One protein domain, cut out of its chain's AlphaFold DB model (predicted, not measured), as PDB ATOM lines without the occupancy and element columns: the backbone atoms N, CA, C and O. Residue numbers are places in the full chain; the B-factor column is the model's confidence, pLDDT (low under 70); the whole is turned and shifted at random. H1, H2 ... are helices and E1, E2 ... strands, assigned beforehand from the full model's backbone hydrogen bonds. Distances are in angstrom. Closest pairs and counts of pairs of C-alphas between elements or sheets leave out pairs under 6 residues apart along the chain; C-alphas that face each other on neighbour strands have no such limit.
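This is residues 108 to 190 of the 367 residues of an uncharacterized protein of Ideonella sakaiensis (strain NBRC 110686 / TISTR 2288 / 201-F6) (UniProt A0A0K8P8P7). A small, twisted sheet of three short strands, E1, E2 and E3, lies at one end of a pair of helices, H1 and H4, which run side by side in opposite directions. H2 packs on H1 at a steep tilt, short H3 is near H2 and the sheet, and the hairpin E1 and E2 lies at the opposite end of the longest axis from the end of H4. The printed part has 83 residues, with four named helices and three named strands in the order H1 E1 E2 H2 H3 E3 H4; the sheet's order is E1, E2, E3, antiparallel, and the class is mixed, helices and strands. The whole is compact, with a radius of gyration of the C-alphas of 12.2 A, and its outline is elongated, spanning 39 by 24 by 20 A.

Start in the sheet at C-alpha 130, at (113.853, 156.228, 150.411), where E2, residues 130 to 135, begins and runs 12.2 A. E1 is residues 124 to 126, and E3 is residues 168 to 170. Find C-alpha 108 at (116.694, 138.344, 130.302); from there H1, residues 108 to 120, runs 18.7 A. H2 is residues 137 to 146, 14.7 A long, and H3 is residues 156 to 159. H4, residues 172 to 189, runs 25.6 A and ends at C-alpha 189, at (126.794, 138.592, 123.537).

Look first at E2, the inner strand, whose pairing is staggered: residues 130 to 132 pair with E1 and 133 to 135 with E3. In the hairpin E1 and E2, N 126 and O 130 are 2.8 A apart, within hydrogen-bond range; between E2 and E3, N 133 and O 170 are also 2.8 A apart. The sheet is only just strongly twisted, with C-alphas up to 4.1 A off its best plane. H1 only grazes it with residues 114 to 120, and H3 with residues 156 to 159. H4 is only just on the sheet, with 5 pairs of C-alphas within 10 A, and only grazes it with residues 172 to 175. H1 and H4 touch at a shallow tilt of 20 degrees, opposite ways; their closest C-alphas, those of Ala 119 and Lys 172, are 4.7 A apart. H1 also touches H2 at a steep tilt of 47 degrees, opposite ways, closest at the C-alphas of Leu 111 and Arg 142, 7.1 A. H2 is not on the sheet, and it is apart from H4. H2 and H3 are close but not clearly touching, with the C-alphas of Ala 144 and Phe 157 closest at 7.4 A. In H1 and H4 every O i to N i+4 pair is within hydrogen-bond range, in H2 5 of 6, and H3 is too short for such a pair.

The C-alphas farthest apart, those of Ala 127 and Gly 190, are 38.9 A apart. The printed part has no cut and no long link. The mean pLDDT of the printed part is 82.4; look for values under 70 at residues 108 to 109, 145 to 154 and 189 to 190.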
ATOM      1  N   ALA A 108     116.104 137.113 130.821       66.81
ATOM      2  CA  ALA A 108     116.694 138.344 130.302       66.81
ATOM      3  C   ALA A 108     115.614 139.245 129.664       66.81
ATOM      4  O   ALA A 108     115.501 140.425 129.994       66.81
ATOM      5  N   GLN A 109     114.755 138.675 128.811       66.56
ATOM      6  CA  GLN A 109     113.617 139.369 128.201       66.56
ATOM      7  C   GLN A 109     112.542 139.739 129.244       66.56
ATOM      8  O   GLN A 109     112.042 140.861 129.246       66.56
ATOM      9  N   GLN A 110     112.221 138.829 130.168       74.56
ATOM     10  CA  GLN A 110     111.273 139.059 131.259       74.56
ATOM     11  C   GLN A 110     111.775 140.135 132.227       74.56
ATOM     12  O   GLN A 110     110.972 140.931 132.696       74.56
ATOM     13  N   LEU A 111     113.082 140.212 132.492       81.06
ATOM     14  CA  LEU A 111     113.694 141.261 133.303       81.06
ATOM     15  C   LEU A 111     113.655 142.609 132.575       81.06
ATOM     16  O   LEU A 111     113.306 143.607 133.194       81.06
ATOM     17  N   VAL A 112     113.924 142.658 131.264       83.25
ATOM     18  CA  VAL A 112     113.718 143.878 130.456       83.25
ATOM     19  C   VAL A 112     112.269 144.372 130.562       83.25
ATOM     20  O   VAL A 112     112.041 145.570 130.737       83.25
ATOM     21  N   ASP A 113     111.293 143.470 130.484       81.12
ATOM     22  CA  ASP A 113     109.874 143.827 130.547       81.12
ATOM     23  C   ASP A 113     109.410 144.158 131.981       81.12
ATOM     24  O   ASP A 113     108.623 145.088 132.167       81.12
ATOM     25  N   ASP A 114     109.954 143.492 133.007       84.69
ATOM     26  CA  ASP A 114     109.765 143.833 134.423       84.69
ATOM     27  C   ASP A 114     110.310 145.239 134.727       84.69
ATOM     28  O   ASP A 114     109.590 146.058 135.293       84.69
ATOM     29  N   LEU A 115     111.533 145.560 134.287       90.81
ATOM     30  CA  LEU A 115     112.156 146.878 134.465       90.81
ATOM     31  C   LEU A 115     111.365 147.991 133.755       90.81
ATOM     32  O   LEU A 115     111.143 149.055 134.332       90.81
ATOM     33  N   ARG A 116     110.881 147.744 132.529       91.25
ATOM     34  CA  ARG A 116     110.004 148.682 131.797       91.25
ATOM     35  C   ARG A 116     108.667 148.896 132.502       91.25
ATOM     36  O   ARG A 116     108.209 150.031 132.604       91.25
ATOM     37  N   ARG A 117     108.052 147.821 133.004       90.06
ATOM     38  CA  ARG A 117     106.799 147.873 133.768       90.06
ATOM     39  C   ARG A 117     106.970 148.669 135.060       90.06
ATOM     40  O   ARG A 117     106.138 149.527 135.338       90.06
ATOM     41  N   LEU A 118     108.056 148.439 135.802       91.56
ATOM     42  CA  LEU A 118     108.411 149.229 136.983       91.56
ATOM     43  C   LEU A 118     108.619 150.710 136.621       91.56
ATOM     44  O   LEU A 118     108.048 151.575 137.273       91.56
ATOM     45  N   ALA A 119     109.327 151.035 135.533       93.44
ATOM     46  CA  ALA A 119     109.508 152.430 135.109       93.44
ATOM     47  C   ALA A 119     108.174 153.156 134.796       93.44
ATOM     48  O   ALA A 119     108.087 154.383 134.914       93.44
ATOM     49  N   GLY A 120     107.117 152.413 134.447       90.75
ATOM     50  CA  GLY A 120     105.754 152.928 134.289       90.75
ATOM     51  C   GLY A 120     105.018 153.242 135.602       90.75
ATOM     52  O   GLY A 120     104.116 154.075 135.594       90.75
ATOM     53  N   GLN A 121     105.405 152.645 136.733       93.06
ATOM     54  CA  GLN A 121     104.733 152.827 138.029       93.06
ATOM     55  C   GLN A 121     104.958 154.230 138.627       93.06
ATOM     56  O   GLN A 121     105.925 154.906 138.263       93.06
ATOM     57  N   PRO A 122     104.082 154.717 139.526       90.81
ATOM     58  CA  PRO A 122     104.339 155.946 140.275       90.81
ATOM     59  C   PRO A 122     105.565 155.797 141.190       90.81
ATOM     60  O   PRO A 122     105.867 154.709 141.676       90.81
ATOM     61  N   VAL A 123     106.260 156.910 141.431       92.94
ATOM     62  CA  VAL A 123     107.309 156.997 142.458       92.94
ATOM     63  C   VAL A 123     106.636 157.193 143.814       92.94
ATOM     64  O   VAL A 123     105.742 158.029 143.934       92.94
ATOM     65  N   ALA A 124     107.069 156.445 144.826       88.75
ATOM     66  CA  ALA A 124     106.545 156.521 146.184       88.75
ATOM     67  C   ALA A 124     107.678 156.593 147.218       88.75
ATOM     68  O   ALA A 124     108.806 156.159 146.975       88.75
ATOM     69  N   ALA A 125     107.365 157.137 148.396       89.38
ATOM     70  CA  ALA A 125     108.251 157.090 149.551       89.38
ATOM     71  C   ALA A 125     108.067 155.758 150.293       89.38
ATOM     72  O   ALA A 125     106.956 155.408 150.690       89.38
ATOM     73  N   HIS A 126     109.161 155.033 150.511       87.38
ATOM     74  CA  HIS A 126     109.183 153.755 151.215       87.38
ATOM     75  C   HIS A 126     110.013 153.858 152.502       87.38
ATOM     76  O   HIS A 126     111.189 154.242 152.488       87.38
ATOM     77  N   ALA A 127     109.400 153.494 153.632       88.75
ATOM     78  CA  ALA A 127     110.030 153.542 154.948       88.75
ATOM     79  C   ALA A 127     111.318 152.695 154.985       88.75
ATOM     80  O   ALA A 127     111.315 151.518 154.627       88.75
ATOM     81  N   GLY A 128     112.438 153.302 155.391       86.06
ATOM     82  CA  GLY A 128     113.745 152.630 155.446       86.06
ATOM     83  C   GLY A 128     114.350 152.247 154.084       86.06
ATOM     84  O   GLY A 128     115.280 151.434 154.046       86.06
ATOM     85  N   LEU A 129     113.824 152.798 152.981       85.69
ATOM     86  CA  LEU A 129     114.302 152.580 151.610       85.69
ATOM     87  C   LEU A 129     114.507 153.875 150.808       85.69
ATOM     88  O   LEU A 129     115.362 153.898 149.929       85.69
ATOM     89  N   GLY A 130     113.778 154.949 151.125       90.56
ATOM     90  CA  GLY A 130     113.853 156.228 150.411       90.56
ATOM     91  C   GLY A 130     112.727 156.393 149.388       90.56
ATOM     92  O   GLY A 130     111.699 155.724 149.477       90.56
ATOM     93  N   SER A 131     112.898 157.312 148.436       92.56
ATOM     94  CA  SER A 131     111.921 157.563 147.367       92.56
ATOM     95  C   SER A 131     112.336 156.865 146.074       92.56
ATOM     96  O   SER A 131     113.498 156.942 145.677       92.56
ATOM     97  N   GLY A 132     111.397 156.190 145.413       94.56
ATOM     98  CA  GLY A 132     111.630 155.525 144.133       94.56
ATOM     99  C   GLY A 132     110.461 154.633 143.724       94.56
ATOM    100  O   GLY A 132     109.369 154.714 144.281       94.56
ATOM    101  N   VAL A 133     110.693 153.775 142.738       95.06
ATOM    102  CA  VAL A 133     109.804 152.662 142.396       95.06
ATOM    103  C   VAL A 133     110.252 151.426 143.189       95.06
ATOM    104  O   VAL A 133     111.444 151.097 143.153       95.06
ATOM    105  N   PRO A 134     109.348 150.718 143.890       94.94
ATOM    106  CA  PRO A 134     109.693 149.521 144.649       94.94
ATOM    107  C   PRO A 134     110.083 148.362 143.727       94.94
ATOM    108  O   PRO A 134     109.342 147.979 142.822       94.94
ATOM    109  N   VAL A 135     111.243 147.761 143.985       93.25
ATOM    110  CA  VAL A 135     111.732 146.572 143.277       93.25
ATOM    111  C   VAL A 135     111.508 145.353 144.161       93.25
ATOM    112  O   VAL A 135     112.052 145.275 145.266       93.25
ATOM    113  N   SER A 136     110.725 144.388 143.678       93.00
ATOM    114  CA  SER A 136     110.427 143.191 144.463       93.00
ATOM    115  C   SER A 136     111.637 142.266 144.610       93.00
ATOM    116  O   SER A 136     112.536 142.253 143.761       93.00
ATOM    117  N   THR A 137     111.651 141.432 145.652       83.56
ATOM    118  CA  THR A 137     112.717 140.449 145.899       83.56
ATOM    119  C   THR A 137     112.947 139.530 144.697       83.56
ATOM    120  O   THR A 137     114.089 139.201 144.378       83.56
ATOM    121  N   ALA A 138     111.880 139.142 143.989       77.50
ATOM    122  CA  ALA A 138     111.970 138.303 142.794       77.50
ATOM    123  C   ALA A 138     112.712 139.003 141.641       77.50
ATOM    124  O   ALA A 138     113.571 138.396 140.999       77.50
ATOM    125  N   ILE A 139     112.425 140.289 141.411       84.50
ATOM    126  CA  ILE A 139     113.104 141.084 140.383       84.50
ATOM    127  C   ILE A 139     114.560 141.315 140.808       84.50
ATOM    128  O   ILE A 139     115.458 140.992 140.038       84.50
ATOM    129  N   ALA A 140     114.821 141.727 142.052       85.44
ATOM    130  CA  ALA A 140     116.178 141.942 142.568       85.44
ATOM    131  C   ALA A 140     117.065 140.673 142.530       85.44
ATOM    132  O   ALA A 140     118.261 140.763 142.246       85.44
ATOM    133  N   ARG A 141     116.495 139.476 142.740       79.50
ATOM    134  CA  ARG A 141     117.212 138.197 142.566       79.50
ATOM    135  C   ARG A 141     117.506 137.883 141.098       79.50
ATOM    136  O   ARG A 141     118.627 137.483 140.794       79.50
ATOM    137  N   ARG A 142     116.548 138.101 140.184       78.50
ATOM    138  CA  ARG A 142     116.800 137.979 138.734       78.50
ATOM    139  C   ARG A 142     117.916 138.910 138.290       78.50
ATOM    140  O   ARG A 142     118.833 138.467 137.611       78.50
ATOM    141  N   MET A 143     117.856 140.168 138.723       81.88
ATOM    142  CA  MET A 143     118.911 141.153 138.517       81.88
ATOM    143  C   MET A 143     120.268 140.568 138.950       81.88
ATOM    144  O   MET A 143     121.160 140.435 138.116       81.88
ATOM    145  N   ALA A 144     120.415 140.111 140.196       77.88
ATOM    146  CA  ALA A 144     121.697 139.604 140.703       77.88
ATOM    147  C   ALA A 144     122.316 138.483 139.839       77.88
ATOM    148  O   ALA A 144     123.532 138.439 139.677       77.88
ATOM    149  N   GLY A 145     121.495 137.629 139.216       69.12
ATOM    150  CA  GLY A 145     121.958 136.560 138.324       69.12
ATOM    151  C   GLY A 145     122.516 137.005 136.961       69.12
ATOM    152  O   GLY A 145     123.176 136.207 136.300       69.12
ATOM    153  N   PHE A 146     122.283 138.248 136.519       66.31
ATOM    154  CA  PHE A 146     122.711 138.734 135.196       66.31
ATOM    155  C   PHE A 146     123.982 139.592 135.199       66.31
ATOM    156  O   PHE A 146     124.469 139.949 134.121       66.31
ATOM    157  N   TRP A 147     124.514 139.974 136.364       62.69
ATOM    158  CA  TRP A 147     125.311 141.197 136.439       62.69
ATOM    159  C   TRP A 147     126.827 141.033 136.619       62.69
ATOM    160  O   TRP A 147     127.351 140.862 137.712       62.69
ATOM    161  N   ALA A 148     127.512 141.229 135.490       55.47
ATOM    162  CA  ALA A 148     128.872 141.748 135.358       55.47
ATOM    163  C   ALA A 148     128.903 142.597 134.066       55.47
ATOM    164  O   ALA A 148     129.521 142.223 133.073       55.47
ATOM    165  N   ILE A 149     128.080 143.657 134.019       51.16
ATOM    166  CA  ILE A 149     127.772 144.416 132.792       51.16
ATOM    167  C   ILE A 149     128.467 145.785 132.838       51.16
ATOM    168  O   ILE A 149     128.171 146.555 133.755       51.16
ATOM    169  N   PRO A 150     129.318 146.129 131.852       49.34
ATOM    170  CA  PRO A 150     129.915 147.458 131.747       49.34
ATOM    171  C   PRO A 150     128.862 148.577 131.709       49.34
ATOM    172  O   PRO A 150     127.862 148.476 130.998       49.34
ATOM    173  N   GLY A 151     129.103 149.660 132.453       55.19
ATOM    174  CA  GLY A 151     128.246 150.854 132.462       55.19
ATOM    175  C   GLY A 151     127.089 150.845 133.469       55.19
ATOM    176  O   GLY A 151     126.316 151.799 133.496       55.19
ATOM    177  N   VAL A 152     126.965 149.818 134.316       61.84
ATOM    178  CA  VAL A 152     126.093 149.869 135.503       61.84
ATOM    179  C   VAL A 152     126.922 150.295 136.721       61.84
ATOM    180  O   VAL A 152     128.015 149.760 136.882       61.84
ATOM    181  N   PRO A 153     126.452 151.234 137.571       65.62
ATOM    182  CA  PRO A 153     127.233 151.706 138.711       65.62
ATOM    183  C   PRO A 153     127.607 150.587 139.686       65.62
ATOM    184  O   PRO A 153     126.739 149.832 140.144       65.62
ATOM    185  N   ASP A 154     128.885 150.535 140.058       65.69
ATOM    186  CA  ASP A 154     129.369 149.645 141.110       65.69
ATOM    187  C   ASP A 154     128.599 149.890 142.414       65.69
ATOM    188  O   ASP A 154     128.302 151.023 142.801       65.69
ATOM    189  N   GLY A 155     128.217 148.806 143.090       72.31
ATOM    190  CA  GLY A 155     127.430 148.887 144.320       72.31
ATOM    191  C   GLY A 155     125.940 149.211 144.136       72.31
ATOM    192  O   GLY A 155     125.248 149.375 145.137       72.31
ATOM    193  N   LEU A 156     125.379 149.227 142.917       77.81
ATOM    194  CA  LEU A 156     123.915 149.319 142.745       77.81
ATOM    195  C   LEU A 156     123.172 148.222 143.541       77.81
ATOM    196  O   LEU A 156     122.104 148.459 144.099       77.81
ATOM    197  N   PHE A 157     123.777 147.037 143.639       75.94
ATOM    198  CA  PHE A 157     123.224 145.863 144.314       75.94
ATOM    199  C   PHE A 157     123.285 145.855 145.829       75.94
ATOM    200  O   PHE A 157     122.420 145.235 146.441       75.94
ATOM    201  N   SER A 158     124.254 146.530 146.455       79.44
ATOM    202  CA  SER A 158     124.319 146.586 147.924       79.44
ATOM    203  C   SER A 158     123.139 147.364 148.524       79.44
ATOM    204  O   SER A 158     122.893 147.302 149.727       79.44
ATOM    205  N   ARG A 159     122.361 148.048 147.671       79.56
ATOM    206  CA  ARG A 159     121.080 148.689 147.990       79.56
ATOM    207  C   ARG A 159     119.914 147.696 148.094       79.56
ATOM    208  O   ARG A 159     118.916 148.021 148.734       79.56
ATOM    209  N   PHE A 160     120.017 146.503 147.495       89.00
ATOM    210  CA  PHE A 160     118.982 145.471 147.576       89.00
ATOM    211  C   PHE A 160     119.191 144.551 148.779       89.00
ATOM    212  O   PHE A 160     120.230 143.919 148.944       89.00
ATOM    213  N   ARG A 161     118.141 144.419 149.585       89.38
ATOM    214  CA  ARG A 161     118.042 143.485 150.706       89.38
ATOM    215  C   ARG A 161     117.152 142.310 150.302       89.38
ATOM    216  O   ARG A 161     115.932 142.432 150.258       89.38
ATOM    217  N   LEU A 162     117.775 141.194 149.913       86.00
ATOM    218  CA  LEU A 162     117.108 140.035 149.287       86.00
ATOM    219  C   LEU A 162     116.317 139.140 150.269       86.00
ATOM    220  O   LEU A 162     115.816 138.080 149.875       86.00
ATOM    221  N   ASP A 163     116.235 139.568 151.526       88.06
ATOM    222  CA  ASP A 163     115.518 139.014 152.677       88.06
ATOM    223  C   ASP A 163     114.178 139.726 152.964       88.06
ATOM    224  O   ASP A 163     113.387 139.224 153.759       88.06
ATOM    225  N   ARG A 164     113.888 140.857 152.300       88.69
ATOM    226  CA  ARG A 164     112.629 141.615 152.437       88.69
ATOM    227  C   ARG A 164     112.010 141.980 151.087       88.69
ATOM    228  O   ARG A 164     112.703 142.006 150.068       88.69
ATOM    229  N   ASP A 165     110.713 142.285 151.095       88.75
ATOM    230  CA  ASP A 165     109.954 142.754 149.929       88.75
ATOM    231  C   ASP A 165     109.237 144.084 150.260       88.75
ATOM    232  O   ASP A 165     108.541 144.144 151.276       88.75
ATOM    233  N   PRO A 166     109.408 145.163 149.468       93.50
ATOM    234  CA  PRO A 166     110.351 145.288 148.359       93.50
ATOM    235  C   PRO A 166     111.810 145.198 148.833       93.50
ATOM    236  O   PRO A 166     112.178 145.696 149.899       93.50
ATOM    237  N   ALA A 167     112.661 144.581 148.013       92.12
ATOM    238  CA  ALA A 167     114.083 144.423 148.320       92.12
ATOM    239  C   ALA A 167     114.834 145.762 148.286       92.12
ATOM    240  O   ALA A 167     115.834 145.936 148.984       92.12
ATOM    241  N   GLY A 168     114.353 146.716 147.492       94.19
ATOM    242  CA  GLY A 168     114.880 148.073 147.420       94.19
ATOM    243  C   GLY A 168     113.982 148.991 146.601       94.19
ATOM    244  O   GLY A 168     112.895 148.596 146.177       94.19
ATOM    245  N   VAL A 169     114.458 150.206 146.346       95.06
ATOM    246  CA  VAL A 169     113.847 151.144 145.395       95.06
ATOM    247  C   VAL A 169     114.874 151.559 144.344       95.06
ATOM    248  O   VAL A 169     116.068 151.622 144.636       95.06
ATOM    249  N   LEU A 170     114.406 151.843 143.132       93.31
ATOM    250  CA  LEU A 170     115.188 152.465 142.059       93.31
ATOM    251  C   LEU A 170     114.406 153.636 141.469       93.31
ATOM    252  O   LEU A 170     113.175 153.621 141.465       93.31
ATOM    253  N   ASP A 171     115.098 154.635 140.932       94.25
ATOM    254  CA  ASP A 171     114.430 155.655 140.124       94.25
ATOM    255  C   ASP A 171     114.097 155.131 138.708       94.25
ATOM    256  O   ASP A 171     114.543 154.063 138.266       94.25
ATOM    257  N   LYS A 172     113.256 155.876 137.982       93.19
ATOM    258  CA  LYS A 172     112.794 155.482 136.642       93.19
ATOM    259  C   LYS A 172     113.916 155.473 135.603       93.19
ATOM    260  O   LYS A 172     113.865 154.673 134.668       93.19
ATOM    261  N   GLU A 173     114.910 156.345 135.741       91.56
ATOM    262  CA  GLU A 173     116.019 156.457 134.797       91.56
ATOM    263  C   GLU A 173     116.999 155.293 134.964       91.56
ATOM    264  O   GLU A 173     117.411 154.697 133.967       91.56
ATOM    265  N   GLN A 174     117.275 154.885 136.205       90.94
ATOM    266  CA  GLN A 174     117.975 153.647 136.538       90.94
ATOM    267  C   GLN A 174     117.262 152.456 135.891       90.94
ATOM    268  O   GLN A 174     117.863 151.768 135.071       90.94
ATOM    269  N   LEU A 175     115.969 152.244 136.158       91.25
ATOM    270  CA  LEU A 175     115.203 151.126 135.581       91.25
ATOM    271  C   LEU A 175     115.290 151.067 134.042       91.25
ATOM    272  O   LEU A 175     115.529 149.998 133.470       91.25
ATOM    273  N   LEU A 176     115.161 152.211 133.361       91.00
ATOM    274  CA  LEU A 176     115.283 152.294 131.901       91.00
ATOM    275  C   LEU A 176     116.719 152.076 131.405       91.00
ATOM    276  O   LEU A 176     116.912 151.411 130.387       91.00
ATOM    277  N   THR A 177     117.724 152.596 132.107       88.69
ATOM    278  CA  THR A 177     119.148 152.419 131.777       88.69
ATOM    279  C   THR A 177     119.552 150.956 131.882       88.69
ATOM    280  O   THR A 177     120.146 150.409 130.955       88.69
ATOM    281  N   LEU A 178     119.129 150.285 132.951       87.62
ATOM    282  CA  LEU A 178     119.344 148.859 133.171       87.62
ATOM    283  C   LEU A 178     118.665 148.012 132.080       87.62
ATOM    284  O   LEU A 178     119.287 147.102 131.529       87.62
ATOM    285  N   ALA A 179     117.431 148.351 131.690       88.00
ATOM    286  CA  ALA A 179     116.735 147.683 130.588       88.00
ATOM    287  C   ALA A 179     117.445 147.888 129.232       88.00
ATOM    288  O   ALA A 179     117.559 146.945 128.449       88.00
ATOM    289  N   ARG A 180     117.955 149.098 128.949       88.62
ATOM    290  CA  ARG A 180     118.742 149.390 127.733       88.62
ATOM    291  C   ARG A 180     120.067 148.628 127.723       88.62
ATOM    292  O   ARG A 180     120.386 148.020 126.704       88.62
ATOM    293  N   ALA A 181     120.800 148.621 128.837       84.62
ATOM    294  CA  ALA A 181     122.069 147.908 128.983       84.62
ATOM    295  C   ALA A 181     121.888 146.395 128.793       84.62
ATOM    296  O   ALA A 181     122.642 145.773 128.048       84.62
ATOM    297  N   LEU A 182     120.837 145.810 129.376       82.25
ATOM    298  CA  LEU A 182     120.514 144.395 129.202       82.25
ATOM    299  C   LEU A 182     120.127 144.066 127.748       82.25
ATOM    300  O   LEU A 182     120.618 143.082 127.201       82.25
ATOM    301  N   VAL A 183     119.342 144.913 127.068       82.81
ATOM    302  CA  VAL A 183     119.055 144.754 125.625       82.81
ATOM    303  C   VAL A 183     120.320 144.881 124.769       82.81
ATOM    304  O   VAL A 183     120.495 144.104 123.831       82.81
ATOM    305  N   ALA A 184     121.203 145.838 125.066       83.38
ATOM    306  CA  ALA A 184     122.472 146.004 124.359       83.38
ATOM    307  C   ALA A 184     123.376 144.776 124.547       83.38
ATOM    308  O   ALA A 184     123.913 144.257 123.570       83.38
ATOM    309  N   ARG A 185     123.449 144.241 125.772       77.25
ATOM    310  CA  ARG A 185     124.174 143.010 126.090       77.25
ATOM    311  C   ARG A 185     123.613 141.790 125.361       77.25
ATOM    312  O   ARG A 185     124.371 141.086 124.707       77.25
ATOM    313  N   ILE A 186     122.294 141.583 125.380       72.19
ATOM    314  CA  ILE A 186     121.625 140.501 124.630       72.19
ATOM    315  C   ILE A 186     121.926 140.593 123.122       72.19
ATOM    316  O   ILE A 186     122.039 139.565 122.455       72.19
ATOM    317  N   LYS A 187     122.055 141.809 122.571       76.38
ATOM    318  CA  LYS A 187     122.440 142.026 121.166       76.38
ATOM    319  C   LYS A 187     123.923 141.744 120.894       76.38
ATOM    320  O   LYS A 187     124.225 141.247 119.816       76.38
ATOM    321  N   ALA A 188     124.818 142.070 121.827       74.69
ATOM    322  CA  ALA A 188     126.267 141.938 121.657       74.69
ATOM    323  C   ALA A 188     126.796 140.522 121.958       74.69
ATOM    324  O   ALA A 188     127.611 139.997 121.208       74.69
ATOM    325  N   GLU A 189     126.323 139.896 123.039       68.31
ATOM    326  CA  GLU A 189     126.794 138.592 123.537       68.31
ATOM    327  C   GLU A 189     125.856 137.428 123.167       68.31
ATOM    328  O   GLU A 189     126.208 136.256 123.318       68.31
ATOM    329  N   GLY A 190     124.649 137.738 122.685       55.34
ATOM    330  CA  GLY A 190     123.552 136.783 122.573       55.34
ATOM    331  C   GLY A 190     122.803 136.597 123.897       55.34
ATOM    332  O   GLY A 190     123.281 136.935 124.976       55.34
TER     333      GLY A 190